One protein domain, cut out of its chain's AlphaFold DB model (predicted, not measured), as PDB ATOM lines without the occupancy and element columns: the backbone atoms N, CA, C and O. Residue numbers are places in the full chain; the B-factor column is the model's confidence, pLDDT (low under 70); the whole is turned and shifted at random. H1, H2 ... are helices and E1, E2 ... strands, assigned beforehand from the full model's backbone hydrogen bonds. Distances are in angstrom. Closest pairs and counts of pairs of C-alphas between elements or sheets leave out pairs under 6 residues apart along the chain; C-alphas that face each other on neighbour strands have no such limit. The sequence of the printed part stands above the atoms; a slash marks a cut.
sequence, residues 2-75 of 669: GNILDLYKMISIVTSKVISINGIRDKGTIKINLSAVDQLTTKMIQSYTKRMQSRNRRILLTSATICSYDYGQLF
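AT A GLANCE: This is residues 2 to 75 of the 669 residues of an uncharacterized protein of Methanosarcina thermophila (strain ATCC 43570 / DSM 1825 / OCM 12 / VKM B-1830 / TM-1) (UniProt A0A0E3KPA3). A two-stranded hairpin, E1 and E2, and helix H2 follow end to end as one long thin arm; H1 meets their junction with its last residues and makes a corner with H2 there, its residues 2 to 7 sticking out, and a loop after H2 folds back to put short H3 on H2. The 74 printed residues hold H1, E1, E2, H2, H3 in that order, mixed in class, with an antiparallel sheet E1 - E2. The whole is only just extended, close to loose, radius of gyration of the C-alphas 17.3 A, spanning 58 by 30 by 24 A.

IN THESE COORDINATES: E1, residues 19 to 26, measures 21.7 A; E2, 29 to 36, 22.6 A; H2, 39 to 53, 20.9 A; H1, 2 to 15, 19.9 A; H3, 71 to 74, 5.6 A. C-alpha 2 is at (199.105, 208.566, 104.559), C-alpha 74 at (174.565, 194.078, 104.322).

HOW THE PARTS SIT: In the hairpin E1 and E2, antiparallel at 156 degrees, N 22 and O 33 are within hydrogen-bond range, 2.8 A. The closest C-alphas of H1 and E2, Ile 13 and Ala 36, are 5.3 A apart. H1 and H2 touch only at their ends, closest C-alphas Ser 12 and Leu 40, 6.3 A, about perpendicular at 88 degrees. H2 and H3 touch, closest C-alphas Gln 46 and Leu 74, 4.8 A. In H1 and H2 every O i to N i+4 pair is within hydrogen-bond range; H3 is too short for one.

THE WHOLE: The C-alphas farthest apart, Gly 28 and Asn 56, are 59.3 A apart. The printed part has no cut; the link H2 to H3 is long, 17 residues. Residues 2, 27 and 55 have pLDDT under 70.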
ATOM      1  N   GLY A   2     199.232 208.162 103.139       68.69
ATOM      2  CA  GLY A   2     199.105 208.566 104.559       68.69
ATOM      3  C   GLY A   2     197.983 209.580 104.837       68.69
ATOM      4  O   GLY A   2     197.080 209.285 105.611       68.69
ATOM      5  N   ASN A   3     197.942 210.685 104.085       80.31
ATOM      6  CA  ASN A   3     196.925 211.738 104.255       80.31
ATOM      7  C   ASN A   3     195.472 211.247 104.070       80.31
ATOM      8  O   ASN A   3     194.560 211.776 104.695       80.31
ATOM      9  N   ILE A   4     195.245 210.220 103.238       85.56
ATOM     10  CA  ILE A   4     193.907 209.643 103.014       85.56
ATOM     11  C   ILE A   4     193.501 208.756 104.196       85.56
ATOM     12  O   ILE A   4     192.354 208.805 104.629       85.56
ATOM     13  N   LEU A   5     194.434 207.966 104.739       83.31
ATOM     14  CA  LEU A   5     194.176 207.117 105.905       83.31
ATOM     15  C   LEU A   5     193.891 207.947 107.157       83.31
ATOM     16  O   LEU A   5     193.036 207.574 107.957       83.31
ATOM     17  N   ASP A   6     194.579 209.072 107.328       87.31
ATOM     18  CA  ASP A   6     194.343 209.942 108.476       87.31
ATOM     19  C   ASP A   6     193.013 210.689 108.351       87.31
ATOM     20  O   ASP A   6     192.238 210.694 109.308       87.31
ATOM     21  N   LEU A   7     192.669 211.185 107.156       88.50
ATOM     22  CA  LEU A   7     191.337 211.732 106.885       88.50
ATOM     23  C   LEU A   7     190.237 210.688 107.137       88.50
ATOM     24  O   LEU A   7     189.236 210.979 107.788       88.50
ATOM     25  N   TYR A   8     190.441 209.450 106.683       87.19
ATOM     26  CA  TYR A   8     189.520 208.342 106.920       87.19
ATOM     27  C   TYR A   8     189.294 208.075 108.416       87.19
ATOM     28  O   TYR A   8     188.150 207.939 108.859       87.19
ATOM     29  N   LYS A   9     190.371 208.025 109.213       85.69
ATOM     30  CA  LYS A   9     190.285 207.850 110.671       85.69
ATOM     31  C   LYS A   9     189.526 209.003 111.323       85.69
ATOM     32  O   LYS A   9     188.661 208.749 112.156       85.69
ATOM     33  N   MET A  10     189.808 210.248 110.928       87.25
ATOM     34  CA  MET A  10     189.096 211.424 111.438       87.25
ATOM     35  C   MET A  10     187.598 211.336 111.134       87.25
ATOM     36  O   MET A  10     186.782 211.488 112.039       87.25
ATOM     37  N   ILE A  11     187.225 211.003 109.895       87.06
ATOM     38  CA  ILE A  11     185.820 210.819 109.508       87.06
ATOM     39  C   ILE A  11     185.182 209.675 110.304       87.06
ATOM     40  O   ILE A  11     184.060 209.820 110.782       87.06
ATOM     41  N   SER A  12     185.882 208.555 110.495       85.69
ATOM     42  CA  SER A  12     185.378 207.419 111.279       85.69
ATOM     43  C   SER A  12     185.081 207.812 112.728       85.69
ATOM     44  O   SER A  12     184.063 207.405 113.277       85.69
ATOM     45  N   ILE A  13     185.928 208.651 113.332       86.75
ATOM     46  CA  ILE A  13     185.705 209.185 114.681       86.75
ATOM     47  C   ILE A  13     184.488 210.118 114.699       86.75
ATOM     48  O   ILE A  13     183.588 209.912 115.507       86.75
ATOM     49  N   VAL A  14     184.432 211.101 113.793       87.88
ATOM     50  CA  VAL A  14     183.364 212.120 113.753       87.88
ATOM     51  C   VAL A  14     181.996 211.516 113.425       87.88
ATOM     52  O   VAL A  14     180.972 211.987 113.912       87.88
ATOM     53  N   THR A  15     181.958 210.470 112.599       86.31
ATOM     54  CA  THR A  15     180.706 209.829 112.165       86.31
ATOM     55  C   THR A  15     180.244 208.695 113.077       86.31
ATOM     56  O   THR A  15     179.122 208.206 112.915       86.31
ATOM     57  N   SER A  16     181.070 208.261 114.033       86.00
ATOM     58  CA  SER A  16     180.689 207.198 114.957       86.00
ATOM     59  C   SER A  16     179.695 207.704 115.996       86.00
ATOM     60  O   SER A  16     179.924 208.698 116.675       86.00
ATOM     61  N   LYS A  17     178.600 206.958 116.179       84.50
ATOM     62  CA  LYS A  17     177.612 207.235 117.238       84.50
ATOM     63  C   LYS A  17     178.149 206.961 118.645       84.50
ATOM     64  O   LYS A  17     177.622 207.500 119.610       84.50
ATOM     65  N   VAL A  18     179.145 206.083 118.753       83.12
ATOM     66  CA  VAL A  18     179.732 205.650 120.026       83.12
ATOM     67  C   VAL A  18     181.248 205.731 119.918       83.12
ATOM     68  O   VAL A  18     181.845 205.221 118.967       83.12
ATOM     69  N   ILE A  19     181.871 206.372 120.898       84.94
ATOM     70  CA  ILE A  19     183.322 206.455 121.028       84.94
ATOM     71  C   ILE A  19     183.693 205.838 122.374       84.94
ATOM     72  O   ILE A  19     183.066 206.117 123.391       84.94
ATOM     73  N   SER A  20     184.716 204.991 122.373       83.06
ATOM     74  CA  SER A  20     185.282 204.379 123.570       83.06
ATOM     75  C   SER A  20     186.654 204.984 123.855       83.06
ATOM     76  O   SER A  20     187.474 205.145 122.949       83.06
ATOM     77  N   ILE A  21     186.903 205.314 125.121       85.19
ATOM     78  CA  ILE A  21     188.200 205.775 125.616       85.19
ATOM     79  C   ILE A  21     188.759 204.679 126.518       85.19
ATOM     80  O   ILE A  21     188.173 204.351 127.547       85.19
ATOM     81  N   ASN A  22     189.901 204.117 126.135       79.62
ATOM     82  CA  ASN A  22     190.535 203.003 126.828       79.62
ATOM     83  C   ASN A  22     191.897 203.422 127.377       79.62
ATOM     84  O   ASN A  22     192.765 203.869 126.630       79.62
ATOM     85  N   GLY A  23     192.107 203.237 128.680       81.75
ATOM     86  CA  GLY A  23     193.391 203.473 129.335       81.75
ATOM     87  C   GLY A  23     194.169 202.176 129.531       81.75
ATOM     88  O   GLY A  23     193.684 201.247 130.172       81.75
ATOM     89  N   ILE A  24     195.397 202.114 129.018       77.12
ATOM     90  CA  ILE A  24     196.309 200.986 129.225       77.12
ATOM     91  C   ILE A  24     197.554 201.497 129.941       77.12
ATOM     92  O   ILE A  24     198.235 202.397 129.456       77.12
ATOM     93  N   ARG A  25     197.888 200.900 131.088       74.81
ATOM     94  CA  ARG A  25     199.168 201.151 131.753       74.81
ATOM     95  C   ARG A  25     200.257 200.331 131.059       74.81
ATOM     96  O   ARG A  25     200.302 199.113 131.201       74.81
ATOM     97  N   ASP A  26     201.137 201.005 130.330       70.94
ATOM     98  CA  ASP A  26     202.278 200.428 129.617       70.94
ATOM     99  C   ASP A  26     203.576 201.037 130.161       70.94
ATOM    100  O   ASP A  26     203.778 202.247 130.102       70.94
ATOM    101  N   LYS A  27     204.442 200.203 130.755       69.44
ATOM    102  CA  LYS A  27     205.721 200.612 131.383       69.44
ATOM    103  C   LYS A  27     205.614 201.782 132.383       69.44
ATOM    104  O   LYS A  27     206.532 202.580 132.510       69.44
ATOM    105  N   GLY A  28     204.502 201.871 133.112       75.69
ATOM    106  CA  GLY A  28     204.264 202.935 134.098       75.69
ATOM    107  C   GLY A  28     203.596 204.189 133.529       75.69
ATOM    108  O   GLY A  28     203.090 204.994 134.304       75.69
ATOM    109  N   THR A  29     203.486 204.316 132.205       77.25
ATOM    110  CA  THR A  29     202.737 205.388 131.541       77.25
ATOM    111  C   THR A  29     201.314 204.925 131.242       77.25
ATOM    112  O   THR A  29     201.100 203.796 130.798       77.25
ATOM    113  N   ILE A  30     200.317 205.780 131.474       84.88
ATOM    114  CA  ILE A  30     198.945 205.517 131.031       84.88
ATOM    115  C   ILE A  30     198.833 205.984 129.579       84.88
ATOM    116  O   ILE A  30     198.875 207.178 129.301       84.88
ATOM    117  N   LYS A  31     198.706 205.037 128.651       82.38
ATOM    118  CA  LYS A  31     198.341 205.307 127.260       82.38
ATOM    119  C   LYS A  31     196.825 205.348 127.156       82.38
ATOM    120  O   LYS A  31     196.164 204.360 127.471       82.38
ATOM    121  N   ILE A  32     196.296 206.480 126.712       84.88
ATOM    122  CA  ILE A  32     194.876 206.641 126.408       84.88
ATOM    123  C   ILE A  32     194.684 206.396 124.914       84.88
ATOM    124  O   ILE A  32     195.318 207.047 124.089       84.88
ATOM    125  N   ASN A  33     193.819 205.447 124.577       82.12
ATOM    126  CA  ASN A  33     193.441 205.126 123.209       82.12
ATOM    127  C   ASN A  33     191.975 205.488 122.995       82.12
ATOM    128  O   ASN A  33     191.126 205.147 123.816       82.12
ATOM    129  N   LEU A  34     191.683 206.133 121.871       84.06
ATOM    130  CA  LEU A  34     190.324 206.414 121.428       84.06
ATOM    131  C   LEU A  34     189.934 205.405 120.345       84.06
ATOM    132  O   LEU A  34     190.721 205.106 119.448       84.06
ATOM    133  N   SER A  35     188.740 204.834 120.450       84.00
ATOM    134  CA  SER A  35     188.218 203.822 119.529       84.00
ATOM    135  C   SER A  35     186.819 204.215 119.076       84.00
ATOM    136  O   SER A  35     185.983 204.591 119.892       84.00
ATOM    137  N   ALA A  36     186.564 204.129 117.776       85.50
ATOM    138  CA  ALA A  36     185.289 204.472 117.157       85.50
ATOM    139  C   ALA A  36     184.784 203.277 116.340       85.50
ATOM    140  O   ALA A  36     185.587 202.529 115.778       85.50
ATOM    141  N   VAL A  37     183.465 203.089 116.280       83.50
ATOM    142  CA  VAL A  37     182.858 202.062 115.428       83.50
ATOM    143  C   VAL A  37     182.984 202.513 113.978       83.50
ATOM    144  O   VAL A  37     182.491 203.583 113.620       83.50
ATOM    145  N   ASP A  38     183.597 201.689 113.128       83.31
ATOM    146  CA  ASP A  38     183.738 201.989 111.701       83.31
ATOM    147  C   ASP A  38     182.411 201.789 110.941       83.31
ATOM    148  O   ASP A  38     182.172 200.818 110.211       83.31
ATOM    149  N   GLN A  39     181.504 202.749 111.131       81.81
ATOM    150  CA  GLN A  39     180.239 202.799 110.407       81.81
ATOM    151  C   GLN A  39     180.446 203.109 108.925       81.81
ATOM    152  O   GLN A  39     179.582 202.773 108.115       81.81
ATOM    153  N   LEU A  40     181.559 203.751 108.561       83.75
ATOM    154  CA  LEU A  40     181.820 204.152 107.188       83.75
ATOM    155  C   LEU A  40     182.108 202.926 106.317       83.75
ATOM    156  O   LEU A  40     181.423 202.753 105.311       83.75
ATOM    157  N   THR A  41     183.011 202.030 106.735       84.06
ATOM    158  CA  THR A  41     183.245 200.741 106.054       84.06
ATOM    159  C   THR A  41     181.946 199.966 105.899       84.06
ATOM    160  O   THR A  41     181.605 199.539 104.796       84.06
ATOM    161  N   THR A  42     181.179 199.832 106.983       81.94
ATOM    162  CA  THR A  42     179.905 199.098 106.962       81.94
ATOM    163  C   THR A  42     178.933 199.693 105.936       81.94
ATOM    164  O   THR A  42     178.381 198.963 105.112       81.94
ATOM    165  N   LYS A  43     178.773 201.024 105.915       85.06
ATOM    166  CA  LYS A  43     177.921 201.730 104.940       85.06
ATOM    167  C   LYS A  43     178.443 201.610 103.510       85.06
ATOM    168  O   LYS A  43     177.639 201.490 102.589       85.06
ATOM    169  N   MET A  44     179.759 201.633 103.302       87.25
ATOM    170  CA  MET A  44     180.362 201.445 101.979       87.25
ATOM    171  C   MET A  44     180.091 200.039 101.444       87.25
ATOM    172  O   MET A  44     179.637 199.908 100.307       87.25
ATOM    173  N   ILE A  45     180.290 199.004 102.269       87.31
ATOM    174  CA  ILE A  45     179.972 197.616 101.909       87.31
ATOM    175  C   ILE A  45     178.481 197.495 101.597       87.31
ATOM    176  O   ILE A  45     178.143 196.997 100.530       87.31
ATOM    177  N   GLN A  46     177.602 198.023 102.458       87.75
ATOM    178  CA  GLN A  46     176.153 198.052 102.225       87.75
ATOM    179  C   GLN A  46     175.780 198.760 100.919       87.75
ATOM    180  O   GLN A  46     174.948 198.276 100.163       87.75
ATOM    181  N   SER A  47     176.361 199.926 100.637       87.94
ATOM    182  CA  SER A  47     176.095 200.663  99.398       87.94
ATOM    183  C   SER A  47     176.514 199.844  98.177       87.94
ATOM    184  O   SER A  47     175.763 199.721  97.207       87.94
ATOM    185  N   TYR A  48     177.689 199.216  98.247       88.00
ATOM    186  CA  TYR A  48     178.213 198.363  97.190       88.00
ATOM    187  C   TYR A  48     177.328 197.134  96.934       88.00
ATOM    188  O   TYR A  48     176.896 196.915  95.801       88.00
ATOM    189  N   THR A  49     176.996 196.365  97.972       86.25
ATOM    190  CA  THR A  49     176.140 195.173  97.869       86.25
ATOM    191  C   THR A  49     174.734 195.528  97.387       86.25
ATOM    192  O   THR A  49     174.231 194.886  96.463       86.25
ATOM    193  N   LYS A  50     174.118 196.590  97.923       84.50
ATOM    194  CA  LYS A  50     172.778 197.050  97.517       84.50
ATOM    195  C   LYS A  50     172.733 197.479  96.051       84.50
ATOM    196  O   LYS A  50     171.790 197.129  95.345       84.50
ATOM    197  N   ARG A  51     173.777 198.154  95.548       84.50
ATOM    198  CA  ARG A  51     173.906 198.492  94.115       84.50
ATOM    199  C   ARG A  51     174.000 197.263  93.209       84.50
ATOM    200  O   ARG A  51     173.673 197.359  92.028       84.50
ATOM    201  N   MET A  52     174.467 196.127  93.723       83.50
ATOM    202  CA  MET A  52     174.521 194.879  92.960       83.50
ATOM    203  C   MET A  52     173.183 194.125  92.945       83.50
ATOM    204  O   MET A  52     172.938 193.405  91.979       83.50
ATOM    205  N   GLN A  53     172.323 194.302  93.957       78.94
ATOM    206  CA  GLN A  53     171.039 193.591  94.082       78.94
ATOM    207  C   GLN A  53     169.992 193.994  93.036       78.94
ATOM    208  O   GLN A  53     169.137 193.186  92.700       78.94
ATOM    209  N   SER A  54     170.050 195.219  92.504       71.06
ATOM    210  CA  SER A  54     169.117 195.691  91.467       71.06
ATOM    211  C   SER A  54     169.394 195.113  90.076       71.06
ATOM    212  O   SER A  54     168.661 195.377  89.126       71.06
ATOM    213  N   ARG A  55     170.467 194.334  89.926       64.56
ATOM    214  CA  ARG A  55     170.836 193.650  88.687       64.56
ATOM    215  C   ARG A  55     170.403 192.194  88.823       64.56
ATOM    216  O   ARG A  55     170.499 191.657  89.919       64.56
ATOM    217  N   ASN A  56     169.977 191.542  87.738       76.81
ATOM    218  CA  ASN A  56     169.578 190.125  87.704       76.81
ATOM    219  C   ASN A  56     170.786 189.186  87.973       76.81
ATOM    220  O   ASN A  56     171.258 188.466  87.098       76.81
ATOM    221  N   ARG A  57     171.390 189.298  89.161       78.00
ATOM    222  CA  ARG A  57     172.680 188.741  89.577       78.00
ATOM    223  C   ARG A  57     172.510 188.067  90.933       78.00
ATOM    224  O   ARG A  57     171.820 188.573  91.812       78.00
ATOM    225  N   ARG A  58     173.196 186.943  91.128       79.62
ATOM    226  CA  ARG A  58     173.262 186.241  92.415       79.62
ATOM    227  C   ARG A  58     174.485 186.721  93.195       79.62
ATOM    228  O   ARG A  58     175.585 186.720  92.652       79.62
ATOM    229  N   ILE A  59     174.298 187.116  94.453       79.75
ATOM    230  CA  ILE A  59     175.394 187.485  95.359       79.75
ATOM    231  C   ILE A  59     175.680 186.292  96.273       79.75
ATOM    232  O   ILE A  59     174.758 185.746  96.878       79.75
ATOM    233  N   LEU A  60     176.946 185.886  96.361       81.75
ATOM    234  CA  LEU A  60     177.413 184.813  97.236       81.75
ATOM    235  C   LEU A  60     178.382 185.407  98.261       81.75
ATOM    236  O   LEU A  60     179.376 186.022  97.883       81.75
ATOM    237  N   LEU A  61     178.085 185.226  99.548       79.75
ATOM    238  CA  LEU A  61     179.005 185.519 100.646       79.75
ATOM    239  C   LEU A  61     179.616 184.206 101.123       79.75
ATOM    240  O   LEU A  61     178.896 183.299 101.535       79.75
ATOM    241  N   THR A  62     180.939 184.115 101.074       81.06
ATOM    242  CA  THR A  62     181.682 182.927 101.496       81.06
ATOM    243  C   THR A  62     182.592 183.284 102.661       81.06
ATOM    244  O   THR A  62     183.388 184.216 102.555       81.06
ATOM    245  N   SER A  63     182.503 182.537 103.759       79.56
ATOM    246  CA  SER A  63     183.430 182.637 104.886       79.56
ATOM    247  C   SER A  63     183.679 181.251 105.471       79.56
ATOM    248  O   SER A  63     182.748 180.461 105.601       79.56
ATOM    249  N   ALA A  64     184.931 180.974 105.839       74.25
ATOM    250  CA  ALA A  64     185.307 179.771 106.583       74.25
ATOM    251  C   ALA A  64     185.094 179.926 108.104       74.25
ATOM    252  O   ALA A  64     185.087 178.938 108.832       74.25
ATOM    253  N   THR A  65     184.911 181.160 108.581       81.00
ATOM    254  CA  THR A  65     184.659 181.515 109.984       81.00
ATOM    255  C   THR A  65     183.432 182.419 110.033       81.00
ATOM    256  O   THR A  65     183.539 183.646 109.979       81.00
ATOM    257  N   ILE A  66     182.243 181.813 110.019       79.94
ATOM    258  CA  ILE A  66     180.980 182.549 110.139       79.94
ATOM    259  C   ILE A  66     180.803 182.939 111.608       79.94
ATOM    260  O   ILE A  66     180.751 182.074 112.484       79.94
ATOM    261  N   CYS A  67     180.755 184.244 111.852       80.75
ATOM    262  CA  CYS A  67     180.659 184.846 113.179       80.75
ATOM    263  C   CYS A  67     179.210 185.199 113.538       80.75
ATOM    264  O   CYS A  67     178.307 185.094 112.711       80.75
ATOM    265  N   SER A  68     179.017 185.701 114.755       82.94
ATOM    266  CA  SER A  68     177.742 186.184 115.303       82.94
ATOM    267  C   SER A  68     177.175 187.451 114.635       82.94
ATOM    268  O   SER A  68     176.090 187.903 114.996       82.94
ATOM    269  N   TYR A  69     177.881 188.034 113.660       82.12
ATOM    270  CA  TYR A  69     177.423 189.219 112.936       82.12
ATOM    271  C   TYR A  69     176.194 188.913 112.065       82.12
ATOM    272  O   TYR A  69     176.172 187.935 111.318       82.12
ATOM    273  N   ASP A  70     175.190 189.791 112.099       82.81
ATOM    274  CA  ASP A  70     174.029 189.707 111.210       82.81
ATOM    275  C   ASP A  70     174.378 190.218 109.803       82.81
ATOM    276  O   ASP A  70     174.175 191.380 109.437       82.81
ATOM    277  N   TYR A  71     174.904 189.310 108.983       84.06
ATOM    278  CA  TYR A  71     175.265 189.587 107.593       84.06
ATOM    279  C   TYR A  71     174.063 189.975 106.711       84.06
ATOM    280  O   TYR A  71     174.268 190.546 105.638       84.06
ATOM    281  N   GLY A  72     172.817 189.714 107.136       84.94
ATOM    282  CA  GLY A  72     171.610 190.128 106.414       84.94
ATOM    283  C   GLY A  72     171.498 191.651 106.288       84.94
ATOM    284  O   GLY A  72     171.003 192.161 105.278       84.94
ATOM    285  N   GLN A  73     172.062 192.391 107.249       85.94
ATOM    286  CA  GLN A  73     172.095 193.860 107.253       85.94
ATOM    287  C   GLN A  73     172.967 194.453 106.145       85.94
ATOM    288  O   GLN A  73     172.870 195.648 105.854       85.94
ATOM    289  N   LEU A  74     173.810 193.643 105.495       86.25
ATOM    290  CA  LEU A  74     174.565 194.078 104.322       86.25
ATOM    291  C   LEU A  74     173.672 194.232 103.083       86.25
ATOM    292  O   LEU A  74     174.109 194.816 102.099       86.25
ATOM    293  N   PHE A  75     172.423 193.762 103.108       84.56
ATOM    294  CA  PHE A  75     171.526 193.723 101.954       84.56
ATOM    295  C   PHE A  75     170.276 194.593 102.153       84.56
ATOM    296  O   PHE A  75     169.843 194.866 103.272       84.56
TER     297      PHE A  75